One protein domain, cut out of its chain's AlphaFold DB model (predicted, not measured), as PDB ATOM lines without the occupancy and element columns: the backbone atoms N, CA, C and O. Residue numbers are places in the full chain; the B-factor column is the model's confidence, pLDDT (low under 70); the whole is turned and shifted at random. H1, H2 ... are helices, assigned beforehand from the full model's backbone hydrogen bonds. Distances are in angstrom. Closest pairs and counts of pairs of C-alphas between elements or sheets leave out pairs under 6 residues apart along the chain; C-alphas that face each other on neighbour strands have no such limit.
ATOM      1  N   GLU A   2     -33.766  22.259 -40.086       64.69
ATOM      2  CA  GLU A   2     -34.134  21.556 -41.335       64.69
ATOM      3  C   GLU A   2     -33.579  20.125 -41.418       64.69
ATOM      4  O   GLU A   2     -34.339  19.187 -41.621       64.69
ATOM      5  N   THR A   3     -32.299  19.918 -41.097       80.31
ATOM      6  CA  THR A   3     -31.678  18.579 -41.110       80.31
ATOM      7  C   THR A   3     -32.288  17.577 -40.123       80.31
ATOM      8  O   THR A   3     -32.242  16.374 -40.360       80.31
ATOM      9  N   LEU A   4     -32.857  18.043 -39.007       82.31
ATOM     10  CA  LEU A   4     -33.556  17.181 -38.046       82.31
ATOM     11  C   LEU A   4     -34.941  16.815 -38.579       82.31
ATOM     12  O   LEU A   4     -35.339  15.654 -38.544       82.31
ATOM     13  N   GLN A   5     -35.653  17.807 -39.108       84.00
ATOM     14  CA  GLN A   5     -36.968  17.605 -39.699       84.00
ATOM     15  C   GLN A   5     -36.903  16.628 -40.878       84.00
ATOM     16  O   GLN A   5     -37.752  15.750 -40.972       84.00
ATOM     17  N   GLU A   6     -35.879  16.712 -41.728       87.19
ATOM     18  CA  GLU A   6     -35.661  15.780 -42.840       87.19
ATOM     19  C   GLU A   6     -35.436  14.340 -42.368       87.19
ATOM     20  O   GLU A   6     -36.085  13.428 -42.877       87.19
ATOM     21  N   LYS A   7     -34.578  14.120 -41.362       86.50
ATOM     22  CA  LYS A   7     -34.342  12.780 -40.794       86.50
ATOM     23  C   LYS A   7     -35.605  12.179 -40.183       86.50
ATOM     24  O   LYS A   7     -35.896  11.002 -40.399       86.50
ATOM     25  N   LEU A   8     -36.358  12.987 -39.435       88.62
ATOM     26  CA  LEU A   8     -37.629  12.560 -38.851       88.62
ATOM     27  C   LEU A   8     -38.649  12.250 -39.946       88.62
ATOM     28  O   LEU A   8     -39.277  11.201 -39.900       88.62
ATOM     29  N   THR A   9     -38.737  13.098 -40.972       89.75
ATOM     30  CA  THR A   9     -39.633  12.899 -42.120       89.75
ATOM     31  C   THR A   9     -39.271  11.638 -42.903       89.75
ATOM     32  O   THR A   9     -40.158  10.931 -43.374       89.75
ATOM     33  N   LEU A  10     -37.983  11.330 -43.062       90.56
ATOM     34  CA  LEU A  10     -37.532  10.107 -43.724       90.56
ATOM     35  C   LEU A  10     -37.933   8.867 -42.916       90.56
ATOM     36  O   LEU A  10     -38.521   7.942 -43.468       90.56
ATOM     37  N   THR A  11     -37.658   8.885 -41.609       91.25
ATOM     38  CA  THR A  11     -37.988   7.779 -40.697       91.25
ATOM     39  C   THR A  11     -39.499   7.560 -40.629       91.25
ATOM     40  O   THR A  11     -39.977   6.437 -40.764       91.25
ATOM     41  N   GLU A  12     -40.267   8.644 -40.504       91.00
ATOM     42  CA  GLU A  12     -41.725   8.607 -40.546       91.00
ATOM     43  C   GLU A  12     -42.206   8.016 -41.866       91.00
ATOM     44  O   GLU A  12     -42.973   7.066 -41.837       91.00
ATOM     45  N   ASN A  13     -41.691   8.484 -43.007       91.06
ATOM     46  CA  ASN A  13     -42.094   7.969 -44.314       91.06
ATOM     47  C   ASN A  13     -41.729   6.504 -44.546       91.06
ATOM     48  O   ASN A  13     -42.383   5.886 -45.379       91.06
ATOM     49  N   ASN A  14     -40.739   5.936 -43.855       91.25
ATOM     50  CA  ASN A  14     -40.455   4.500 -43.908       91.25
ATOM     51  C   ASN A  14     -41.494   3.692 -43.116       91.25
ATOM     52  O   ASN A  14     -41.935   2.635 -43.568       91.25
ATOM     53  N   ILE A  15     -41.939   4.212 -41.970       92.69
ATOM     54  CA  ILE A  15     -42.939   3.555 -41.119       92.69
ATOM     55  C   ILE A  15     -44.357   3.741 -41.677       92.69
ATOM     56  O   ILE A  15     -45.123   2.779 -41.738       92.69
ATOM     57  N   HIS A  16     -44.701   4.962 -42.088       90.12
ATOM     58  CA  HIS A  16     -46.023   5.404 -42.518       90.12
ATOM     59  C   HIS A  16     -45.943   6.453 -43.636       90.12
ATOM     60  O   HIS A  16     -45.245   7.454 -43.535       90.12
ATOM     61  N   GLN A  17     -46.722   6.274 -44.703       85.69
ATOM     62  CA  GLN A  17     -46.730   7.223 -45.815       85.69
ATOM     63  C   GLN A  17     -47.527   8.495 -45.478       85.69
ATOM     64  O   GLN A  17     -48.747   8.520 -45.612       85.69
ATOM     65  N   THR A  18     -46.832   9.579 -45.131       81.00
ATOM     66  CA  THR A  18     -47.443  10.877 -44.761       81.00
ATOM     67  C   THR A  18     -48.237  11.543 -45.891       81.00
ATOM     68  O   THR A  18     -49.099  12.390 -45.649       81.00
ATOM     69  N   LYS A  19     -47.962  11.169 -47.148       78.44
ATOM     70  CA  LYS A  19     -48.651  11.708 -48.330       78.44
ATOM     71  C   LYS A  19     -49.943  10.969 -48.686       78.44
ATOM     72  O   LYS A  19     -50.670  11.465 -49.542       78.44
ATOM     73  N   ASN A  20     -50.249   9.837 -48.044       77.25
ATOM     74  CA  ASN A  20     -51.508   9.122 -48.267       77.25
ATOM     75  C   ASN A  20     -52.673   9.920 -47.672       77.25
ATOM     76  O   ASN A  20     -52.879   9.925 -46.460       77.25
ATOM     77  N   ARG A  21     -53.455  10.581 -48.525       73.69
ATOM     78  CA  ARG A  21     -54.688  11.293 -48.147       73.69
ATOM     79  C   ARG A  21     -55.943  10.576 -48.644       73.69
ATOM     80  O   ARG A  21     -57.036  10.853 -48.160       73.69
ATOM     81  N   SER A  22     -55.786   9.663 -49.598       74.25
ATOM     82  CA  SER A  22     -56.837   8.909 -50.272       74.25
ATOM     83  C   SER A  22     -56.458   7.436 -50.422       74.25
ATOM     84  O   SER A  22     -55.285   7.078 -50.498       74.25
ATOM     85  N   SER A  23     -57.455   6.559 -50.541       65.06
ATOM     86  CA  SER A  23     -57.258   5.117 -50.747       65.06
ATOM     87  C   SER A  23     -56.511   4.778 -52.048       65.06
ATOM     88  O   SER A  23     -55.913   3.711 -52.145       65.06
ATOM     89  N   GLN A  24     -56.526   5.673 -53.044       69.44
ATOM     90  CA  GLN A  24     -55.786   5.501 -54.304       69.44
ATOM     91  C   GLN A  24     -54.302   5.887 -54.191       69.44
ATOM     92  O   GLN A  24     -53.499   5.511 -55.042       69.44
ATOM     93  N   ASP A  25     -53.909   6.590 -53.128       72.56
ATOM     94  CA  ASP A  25     -52.550   7.115 -52.973       72.56
ATOM     95  C   ASP A  25     -51.521   6.009 -52.688       72.56
ATOM     96  O   ASP A  25     -50.343   6.145 -53.028       72.56
ATOM     97  N   ALA A  26     -51.972   4.857 -52.177       61.97
ATOM     98  CA  ALA A  26     -51.128   3.683 -51.965       61.97
ATOM     99  C   ALA A  26     -50.472   3.183 -53.265       61.97
ATOM    100  O   ALA A  26     -49.358   2.660 -53.226       61.97
ATOM    101  N   LEU A  27     -51.131   3.387 -54.413       66.88
ATOM    102  CA  LEU A  27     -50.581   3.041 -55.723       66.88
ATOM    103  C   LEU A  27     -49.451   3.993 -56.143       66.88
ATOM    104  O   LEU A  27     -48.501   3.571 -56.795       66.88
ATOM    105  N   ASN A  28     -49.536   5.264 -55.747       75.50
ATOM    106  CA  ASN A  28     -48.607   6.310 -56.175       75.50
ATOM    107  C   ASN A  28     -47.382   6.435 -55.262       75.50
ATOM    108  O   ASN A  28     -46.299   6.786 -55.726       75.50
ATOM    109  N   PHE A  29     -47.540   6.172 -53.963       78.75
ATOM    110  CA  PHE A  29     -46.491   6.419 -52.968       78.75
ATOM    111  C   PHE A  29     -45.938   5.148 -52.308       78.75
ATOM    112  O   PHE A  29     -44.989   5.221 -51.516       78.75
ATOM    113  N   GLY A  30     -46.493   3.989 -52.671       82.00
ATOM    114  CA  GLY A  30     -46.084   2.677 -52.190       82.00
ATOM    115  C   GLY A  30     -46.576   2.351 -50.780       82.00
ATOM    116  O   GLY A  30     -46.983   3.218 -50.005       82.00
ATOM    117  N   ILE A  31     -46.510   1.064 -50.445       86.50
ATOM    118  CA  ILE A  31     -46.837   0.539 -49.116       86.50
ATOM    119  C   ILE A  31     -45.661   0.725 -48.152       86.50
ATOM    120  O   ILE A  31     -44.498   0.660 -48.558       86.50
ATOM    121  N   ARG A  32     -45.965   0.966 -46.873       93.56
ATOM    122  CA  ARG A  32     -44.983   1.102 -45.784       93.56
ATOM    123  C   ARG A  32     -45.187   0.051 -44.701       93.56
ATOM    124  O   ARG A  32     -46.152  -0.717 -44.752       93.56
ATOM    125  N   ILE A  33     -44.275   0.017 -43.730       93.56
ATOM    126  CA  ILE A  33     -44.244  -0.971 -42.641       93.56
ATOM    127  C   ILE A  33     -45.618  -1.089 -41.964       93.56
ATOM    128  O   ILE A  33     -46.140  -2.197 -41.824       93.56
ATOM    129  N   ASN A  34     -46.257   0.041 -41.637       92.62
ATOM    130  CA  ASN A  34     -47.572   0.061 -40.997       92.62
ATOM    131  C   ASN A  34     -48.666  -0.599 -41.860       92.62
ATOM    132  O   ASN A  34     -49.521  -1.309 -41.334       92.62
ATOM    133  N   ASN A  35     -48.647  -0.378 -43.180       91.44
ATOM    134  CA  ASN A  35     -49.631  -0.948 -44.098       91.44
ATOM    135  C   ASN A  35     -49.474  -2.464 -44.188       91.44
ATOM    136  O   ASN A  35     -50.475  -3.177 -44.172       91.44
ATOM    137  N   ARG A  36     -48.232  -2.955 -44.256       93.44
ATOM    138  CA  ARG A  36     -47.951  -4.394 -44.327       93.44
ATOM    139  C   ARG A  36     -48.382  -5.113 -43.048       93.44
ATOM    140  O   ARG A  36     -49.025  -6.153 -43.138       93.44
ATOM    141  N   LEU A  37     -48.112  -4.531 -41.874       94.19
ATOM    142  CA  LEU A  37     -48.587  -5.071 -40.591       94.19
ATOM    143  C   LEU A  37     -50.114  -5.090 -40.504       94.19
ATOM    144  O   LEU A  37     -50.691  -6.090 -40.086       94.19
ATOM    145  N   ALA A  38     -50.773  -4.003 -40.915       92.00
ATOM    146  CA  ALA A  38     -52.231  -3.930 -40.915       92.00
ATOM    147  C   ALA A  38     -52.851  -4.976 -41.853       92.00
ATOM    148  O   ALA A  38     -53.831  -5.621 -41.489       92.00
ATOM    149  N   PHE A  39     -52.257  -5.176 -43.034       91.94
ATOM    150  CA  PHE A  39     -52.686  -6.211 -43.969       91.94
ATOM    151  C   PHE A  39     -52.522  -7.610 -43.372       91.94
ATOM    152  O   PHE A  39     -53.477  -8.379 -43.383       91.94
ATOM    153  N   LEU A  40     -51.354  -7.912 -42.797       93.75
ATOM    154  CA  LEU A  40     -51.092  -9.197 -42.150       93.75
ATOM    155  C   LEU A  40     -52.087  -9.472 -41.014       93.75
ATOM    156  O   LEU A  40     -52.629 -10.566 -40.919       93.75
ATOM    157  N   MET A  41     -52.370  -8.470 -40.180       91.50
ATOM    158  CA  MET A  41     -53.353  -8.592 -39.103       91.50
ATOM    159  C   MET A  41     -54.755  -8.878 -39.647       91.50
ATOM    160  O   MET A  41     -55.408  -9.807 -39.182       91.50
ATOM    161  N   ALA A  42     -55.207  -8.110 -40.641       92.56
ATOM    162  CA  ALA A  42     -56.526  -8.291 -41.236       92.56
ATOM    163  C   ALA A  42     -56.664  -9.639 -41.958       92.56
ATOM    164  O   ALA A  42     -57.746 -10.217 -41.962       92.56
ATOM    165  N   ASP A  43     -55.588 -10.128 -42.572       92.44
ATOM    166  CA  ASP A  43     -55.559 -11.412 -43.262       92.44
ATOM    167  C   ASP A  43     -55.640 -12.587 -42.280       92.44
ATOM    168  O   ASP A  43     -56.509 -13.442 -42.418       92.44
ATOM    169  N   GLN A  44     -54.816 -12.574 -41.229       92.94
ATOM    170  CA  GLN A  44     -54.777 -13.649 -40.230       92.94
ATOM    171  C   GLN A  44     -55.975 -13.639 -39.268       92.94
ATOM    172  O   GLN A  44     -56.222 -14.625 -38.587       92.94
ATOM    173  N   GLN A  45     -56.740 -12.546 -39.213       89.81
ATOM    174  CA  GLN A  45     -58.018 -12.486 -38.495       89.81
ATOM    175  C   GLN A  45     -59.183 -13.120 -39.271       89.81
ATOM    176  O   GLN A  45     -60.295 -13.203 -38.744       89.81
ATOM    177  N   ARG A  46     -58.982 -13.541 -40.527       87.69
ATOM    178  CA  ARG A  46     -60.043 -14.191 -41.302       87.69
ATOM    179  C   ARG A  46     -60.166 -15.664 -40.919       87.69
ATOM    180  O   ARG A  46     -59.385 -16.499 -41.362       87.69
ATOM    181  N   GLY A  47     -61.235 -15.978 -40.198       84.19
ATOM    182  CA  GLY A  47     -61.602 -17.345 -39.830       84.19
ATOM    183  C   GLY A  47     -61.053 -17.770 -38.469       84.19
ATOM    184  O   GLY A  47     -60.408 -16.992 -37.775       84.19
ATOM    185  N   ASP A  48     -61.331 -19.018 -38.096       87.25
ATOM    186  CA  ASP A  48     -61.043 -19.561 -36.758       87.25
ATOM    187  C   ASP A  48     -59.757 -20.410 -36.706       87.25
ATOM    188  O   ASP A  48     -59.544 -21.190 -35.776       87.25
ATOM    189  N   PHE A  49     -58.898 -20.304 -37.722       89.19
ATOM    190  CA  PHE A  49     -57.651 -21.064 -37.801       89.19
ATOM    191  C   PHE A  49     -56.479 -20.277 -37.192       89.19
ATOM    192  O   PHE A  49     -56.469 -19.047 -37.248       89.19
ATOM    193  N   PRO A  50     -55.473 -20.959 -36.612       90.44
ATOM    194  CA  PRO A  50     -54.250 -20.296 -36.170       90.44
ATOM    195  C   PRO A  50     -53.476 -19.691 -37.360       90.44
ATOM    196  O   PRO A  50     -53.653 -20.154 -38.492       90.44
ATOM    197  N   PRO A  51     -52.589 -18.703 -37.115       92.38
ATOM    198  CA  PRO A  51     -51.777 -18.114 -38.172       92.38
ATOM    199  C   PRO A  51     -50.920 -19.140 -38.911       92.38
ATOM    200  O   PRO A  51     -50.426 -20.092 -38.305       92.38
ATOM    201  N   THR A  52     -50.708 -18.926 -40.210       92.62
ATOM    202  CA  THR A  52     -49.848 -19.805 -41.016       92.62
ATOM    203  C   THR A  52     -48.369 -19.584 -40.698       92.62
ATOM    204  O   THR A  52     -47.968 -18.497 -40.274       92.62
ATOM    205  N   ASP A  53     -47.527 -20.585 -40.972       94.94
ATOM    206  CA  ASP A  53     -46.075 -20.462 -40.784       94.94
ATOM    207  C   ASP A  53     -45.492 -19.286 -41.586       94.94
ATOM    208  O   ASP A  53     -44.687 -18.519 -41.059       94.94
ATOM    209  N   GLN A  54     -45.970 -19.065 -42.821       93.94
ATOM    210  CA  GLN A  54     -45.530 -17.924 -43.635       93.94
ATOM    211  C   GLN A  54     -45.923 -16.582 -43.009       93.94
ATOM    212  O   GLN A  54     -45.160 -15.622 -43.064       93.94
ATOM    213  N   ALA A  55     -47.111 -16.495 -42.405       94.69
ATOM    214  CA  ALA A  55     -47.558 -15.279 -41.739       94.69
ATOM    215  C   ALA A  55     -46.721 -14.975 -40.489       94.69
ATOM    216  O   ALA A  55     -46.444 -13.809 -40.200       94.69
ATOM    217  N   ILE A  56     -46.296 -16.011 -39.760       95.50
ATOM    218  CA  ILE A  56     -45.412 -15.877 -38.599       95.50
ATOM    219  C   ILE A  56     -44.022 -15.398 -39.033       95.50
ATOM    220  O   ILE A  56     -43.504 -14.453 -38.437       95.50
ATOM    221  N   GLU A  57     -43.443 -15.998 -40.072       96.62
ATOM    222  CA  GLU A  57     -42.142 -15.593 -40.621       96.62
ATOM    223  C   GLU A  57     -42.178 -14.141 -41.120       96.62
ATOM    224  O   GLU A  57     -41.374 -13.307 -40.703       96.62
ATOM    225  N   PHE A  58     -43.195 -13.792 -41.911       95.69
ATOM    226  CA  PHE A  58     -43.366 -12.435 -42.426       95.69
ATOM    227  C   PHE A  58     -43.592 -11.404 -41.312       95.69
ATOM    228  O   PHE A  58     -43.093 -10.279 -41.381       95.69
ATOM    229  N   LYS A  59     -44.307 -11.777 -40.238       95.88
ATOM    230  CA  LYS A  59     -44.433 -10.932 -39.042       95.88
ATOM    231  C   LYS A  59     -43.058 -10.638 -38.442       95.88
ATOM    232  O   LYS A  59     -42.808  -9.490 -38.079       95.88
ATOM    233  N   GLN A  60     -42.209 -11.655 -38.288       96.56
ATOM    234  CA  GLN A  60     -40.881 -11.505 -37.687       96.56
ATOM    235  C   GLN A  60     -40.004 -10.565 -38.518       96.56
ATOM    236  O   GLN A  60     -39.426  -9.638 -37.957       96.56
ATOM    237  N   GLU A  61     -39.989 -10.739 -39.840       96.38
ATOM    238  CA  GLU A  61     -39.256  -9.872 -40.767       96.38
ATOM    239  C   GLU A  61     -39.712  -8.409 -40.661       96.38
ATOM    240  O   GLU A  61     -38.904  -7.508 -40.435       96.38
ATOM    241  N   ILE A  62     -41.023  -8.159 -40.748       96.06
ATOM    242  CA  ILE A  62     -41.548  -6.790 -40.682       96.06
ATOM    243  C   ILE A  62     -41.313  -6.157 -39.308       96.06
ATOM    244  O   ILE A  62     -41.077  -4.951 -39.223       96.06
ATOM    245  N   THR A  63     -41.409  -6.945 -38.237       94.88
ATOM    246  CA  THR A  63     -41.158  -6.449 -36.878       94.88
ATOM    247  C   THR A  63     -39.698  -6.032 -36.732       94.88
ATOM    248  O   THR A  63     -39.445  -4.944 -36.230       94.88
ATOM    249  N   ALA A  64     -38.755  -6.818 -37.259       96.38
ATOM    250  CA  ALA A  64     -37.343  -6.451 -37.261       96.38
ATOM    251  C   ALA A  64     -37.088  -5.148 -38.043       96.38
ATOM    252  O   ALA A  64     -36.414  -4.252 -37.541       96.38
ATOM    253  N   GLU A  65     -37.692  -4.987 -39.227       95.31
ATOM    254  CA  GLU A  65     -37.584  -3.739 -39.999       95.31
ATOM    255  C   GLU A  65     -38.168  -2.536 -39.232       95.31
ATOM    256  O   GLU A  65     -37.612  -1.436 -39.263       95.31
ATOM    257  N   LEU A  66     -39.282  -2.729 -38.515       94.88
ATOM    258  CA  LEU A  66     -39.871  -1.690 -37.670       94.88
ATOM    259  C   LEU A  66     -38.941  -1.312 -36.513       94.88
ATOM    260  O   LEU A  66     -38.746  -0.122 -36.263       94.88
ATOM    261  N   ASP A  67     -38.366  -2.300 -35.833       95.38
ATOM    262  CA  ASP A  67     -37.455  -2.092 -34.709       95.38
ATOM    263  C   ASP A  67     -36.214  -1.298 -35.138       95.38
ATOM    264  O   ASP A  67     -35.782  -0.388 -34.426       95.38
ATOM    265  N   GLU A  68     -35.686  -1.548 -36.340       95.81
ATOM    266  CA  GLU A  68     -34.604  -0.744 -36.917       95.81
ATOM    267  C   GLU A  68     -35.011   0.724 -37.110       95.81
ATOM    268  O   GLU A  68     -34.275   1.633 -36.710       95.81
ATOM    269  N   GLN A  69     -36.194   0.988 -37.681       93.62
ATOM    270  CA  GLN A  69     -36.682   2.363 -37.856       93.62
ATOM    271  C   GLN A  69     -36.948   3.053 -36.511       93.62
ATOM    272  O   GLN A  69     -36.665   4.244 -36.364       93.62
ATOM    273  N   LEU A  70     -37.450   2.323 -35.510       93.75
ATOM    274  CA  LEU A  70     -37.660   2.843 -34.158       93.75
ATOM    275  C   LEU A  70     -36.336   3.168 -33.464       93.75
ATOM    276  O   LEU A  70     -36.215   4.235 -32.866       93.75
ATOM    277  N   ALA A  71     -35.312   2.327 -33.614       93.75
ATOM    278  CA  ALA A  71     -33.981   2.610 -33.087       93.75
ATOM    279  C   ALA A  71     -33.363   3.867 -33.726       93.75
ATOM    280  O   ALA A  71     -32.733   4.679 -33.040       93.75
ATOM    281  N   ILE A  72     -33.563   4.069 -35.035       91.62
ATOM    282  CA  ILE A  72     -33.146   5.295 -35.736       91.62
ATOM    283  C   ILE A  72     -33.904   6.511 -35.193       91.62
ATOM    284  O   ILE A  72     -33.288   7.556 -34.950       91.62
ATOM    285  N   LEU A  73     -35.216   6.381 -34.982       90.75
ATOM    286  CA  LEU A  73     -36.053   7.441 -34.427       90.75
ATOM    287  C   LEU A  73     -35.580   7.834 -33.027       90.75
ATOM    288  O   LEU A  73     -35.325   9.014 -32.786       90.75
ATOM    289  N   ASP A  74     -35.405   6.862 -32.135       89.50
ATOM    290  CA  ASP A  74     -34.962   7.095 -30.761       89.50
ATOM    291  C   ASP A  74     -33.580   7.742 -30.739       89.50
ATOM    292  O   ASP A  74     -33.385   8.768 -30.092       89.50
ATOM    293  N   LYS A  75     -32.636   7.238 -31.540       88.94
ATOM    294  CA  LYS A  75     -31.310   7.848 -31.675       88.94
ATOM    295  C   LYS A  75     -31.391   9.298 -32.157       88.94
ATOM    296  O   LYS A  75     -30.676  10.156 -31.638       88.94
ATOM    297  N   THR A  76     -32.245   9.576 -33.139       87.38
ATOM    298  CA  THR A  76     -32.447  10.928 -33.678       87.38
ATOM    299  C   THR A  76     -33.039  11.847 -32.613       87.38
ATOM    300  O   THR A  76     -32.533  12.945 -32.402       87.38
ATOM    301  N   ILE A  77     -34.050  11.386 -31.876       84.81
ATOM    302  CA  ILE A  77     -34.663  12.127 -30.772       84.81
ATOM    303  C   ILE A  77     -33.624  12.399 -29.681       84.81
ATOM    304  O   ILE A  77     -33.405  13.554 -29.331       84.81
ATOM    305  N   THR A  78     -32.929  11.385 -29.171       84.06
ATOM    306  CA  THR A  78     -31.987  11.553 -28.057       84.06
ATOM    307  C   THR A  78     -30.800  12.436 -28.432       84.06
ATOM    308  O   THR A  78     -30.438  13.323 -27.665       84.06
ATOM    309  N   ILE A  79     -30.191  12.228 -29.604       84.00
ATOM    310  CA  ILE A  79     -28.974  12.951 -29.999       84.00
ATOM    311  C   ILE A  79     -29.311  14.341 -30.533       84.00
ATOM    312  O   ILE A  79     -28.754  15.338 -30.066       84.00
ATOM    313  N   ASP A  80     -30.197  14.434 -31.525       80.38
ATOM    314  CA  ASP A  80     -30.406  15.693 -32.234       80.38
ATOM    315  C   ASP A  80     -31.253  16.673 -31.410       80.38
ATOM    316  O   ASP A  80     -30.987  17.875 -31.477       80.38
ATOM    317  N   ILE A  81     -32.187  16.203 -30.567       78.62
ATOM    318  CA  ILE A  81     -32.894  17.096 -29.633       78.62
ATOM    319  C   ILE A  81     -31.962  17.543 -28.507       78.62
ATOM    320  O   ILE A  81     -31.957  18.729 -28.205       78.62
ATOM    321  N   ALA A  82     -31.112  16.680 -27.938       79.81
ATOM    322  CA  ALA A  82     -30.139  17.127 -26.930       79.81
ATOM    323  C   ALA A  82     -29.171  18.181 -27.497       79.81
ATOM    324  O   ALA A  82     -28.907  19.206 -26.863       79.81
ATOM    325  N   ASN A  83     -28.693  17.973 -28.727       80.62
ATOM    326  CA  ASN A  83     -27.872  18.951 -29.440       80.62
ATOM    327  C   ASN A  83     -28.629  20.257 -29.709       80.62
ATOM    328  O   ASN A  83     -28.046  21.340 -29.609       80.62
ATOM    329  N   LEU A  84     -29.915  20.174 -30.048       78.38
ATOM    330  CA  LEU A  84     -30.764  21.341 -30.246       78.38
ATOM    331  C   LEU A  84     -30.975  22.100 -28.929       78.38
ATOM    332  O   LEU A  84     -30.745  23.304 -28.894       78.38
ATOM    333  N   SER A  85     -31.314  21.409 -27.838       76.56
ATOM    334  CA  SER A  85     -31.469  22.000 -26.505       76.56
ATOM    335  C   SER A  85     -30.189  22.695 -26.042       76.56
ATOM    336  O   SER A  85     -30.263  23.805 -25.522       76.56
ATOM    337  N   LYS A  86     -29.008  22.111 -26.296       78.19
ATOM    338  CA  LYS A  86     -27.721  22.758 -25.997       78.19
ATOM    339  C   LYS A  86     -27.535  24.055 -26.790       78.19
ATOM    340  O   LYS A  86     -27.267  25.092 -26.192       78.19
ATOM    341  N   LYS A  87     -27.741  24.021 -28.113       76.88
ATOM    342  CA  LYS A  87     -27.628  25.210 -28.981       76.88
ATOM    343  C   LYS A  87     -28.603  26.319 -28.592       76.88
ATOM    344  O   LYS A  87     -28.271  27.493 -28.694       76.88
ATOM    345  N   ILE A  88     -29.804  25.952 -28.152       73.88
ATOM    346  CA  ILE A  88     -30.825  26.919 -27.747       73.88
ATOM    347  C   ILE A  88     -30.531  27.488 -26.349       73.88
ATOM    348  O   ILE A  88     -30.682  28.690 -26.132       73.88
ATOM    349  N   SER A  89     -30.023  26.663 -25.428       68.69
ATOM    350  CA  SER A  89     -29.561  27.124 -24.116       68.69
ATOM    351  C   SER A  89     -28.364  28.073 -24.223       68.69
ATOM    352  O   SER A  89     -28.273  29.016 -23.441       68.69
ATOM    353  N   GLU A  90     -27.465  27.867 -25.192       67.69
ATOM    354  CA  GLU A  90     -26.366  28.797 -25.508       67.69
ATOM    355  C   GLU A  90     -26.878  30.157 -26.023       67.69
ATOM    356  O   GLU A  90     -26.196  31.169 -25.879       67.69
ATOM    357  N   GLN A  91     -28.102  30.208 -26.561       69.62
ATOM    358  CA  GLN A  91     -28.786  31.431 -26.998       69.62
ATOM    359  C   GLN A  91     -29.701  32.042 -25.917       69.62
ATOM    360  O   GLN A  91     -30.440  32.985 -26.196       69.62
ATOM    361  N   GLY A  92     -29.646  31.540 -24.677       58.91
ATOM    362  CA  GLY A  92     -30.345  32.120 -23.525       58.91
ATOM    363  C   GLY A  92     -31.827  31.755 -23.404       58.91
ATOM    364  O   GLY A  92     -32.523  32.316 -22.560       58.91
TER     365      GLY A  92
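AT A GLANCE: This is residues 2 to 92 of the 105 residues of an uncharacterized protein of Saprospiraceae bacterium (UniProt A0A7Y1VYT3). One long helix, H4, makes the length of the domain, and H1 and H3 lie one after the other along it, running against its direction. Between these two the chain loops out away from H4 and holds the small helix H2, while residues 85 to 92 stick out at one end. The 91 printed residues include four named helices in the order H1, H2, H3, H4 and no named strand, and the class is all helix. The whole is only just loose, close to extended, with a radius of gyration of the C-alphas of 17.8 A, and its outline is a rod spanning 61 by 28 by 16 A.

IN THESE COORDINATES: Find C-alpha 2 at (-34.134, 21.556, -41.335); from there H1, residues 2 to 15, runs 20.0 A. Next come H2, residues 25 to 29, and H3, residues 33 to 44, 16.7 A long. Look for C-alpha 53 at (-46.075, -20.462, -40.784), where H4, residues 53 to 90, begins; it runs 55.2 A to C-alpha 90 at (-26.366, 28.797, -25.508).

HOW THE PARTS SIT: H1 touches H4 at a shallow tilt of 14 degrees, opposite ways; their closest C-alphas, of Thr 11 and Gln 69, are 6.3 A apart. H3 and H4 form a helical hairpin at a shallow tilt of 30 degrees, with the C-alphas of Ile 33 and Leu 66 closest at 6.7 A; H4 touches H3 with residues 55 to 66 alone. H1 and H3 only just touch, only at their ends, with 3 pairs of C-alphas within 8 A, the closest being Ile 15 and Ile 33 at 5.0 A. H2 is apart from H1, H3 and H4. In H1, H2, H3 and H4 every O i to N i+4 pair is within hydrogen-bond range.

THE WHOLE: The C-alphas of Asp 48 and Gly 92 are the two farthest apart, at 61.6 A. The printed part has no cut and no long link. Look for pLDDT under 70 at residue 2, residues 23 to 24, 26 to 27 and 89 to 92; the mean of the printed part is 86.0.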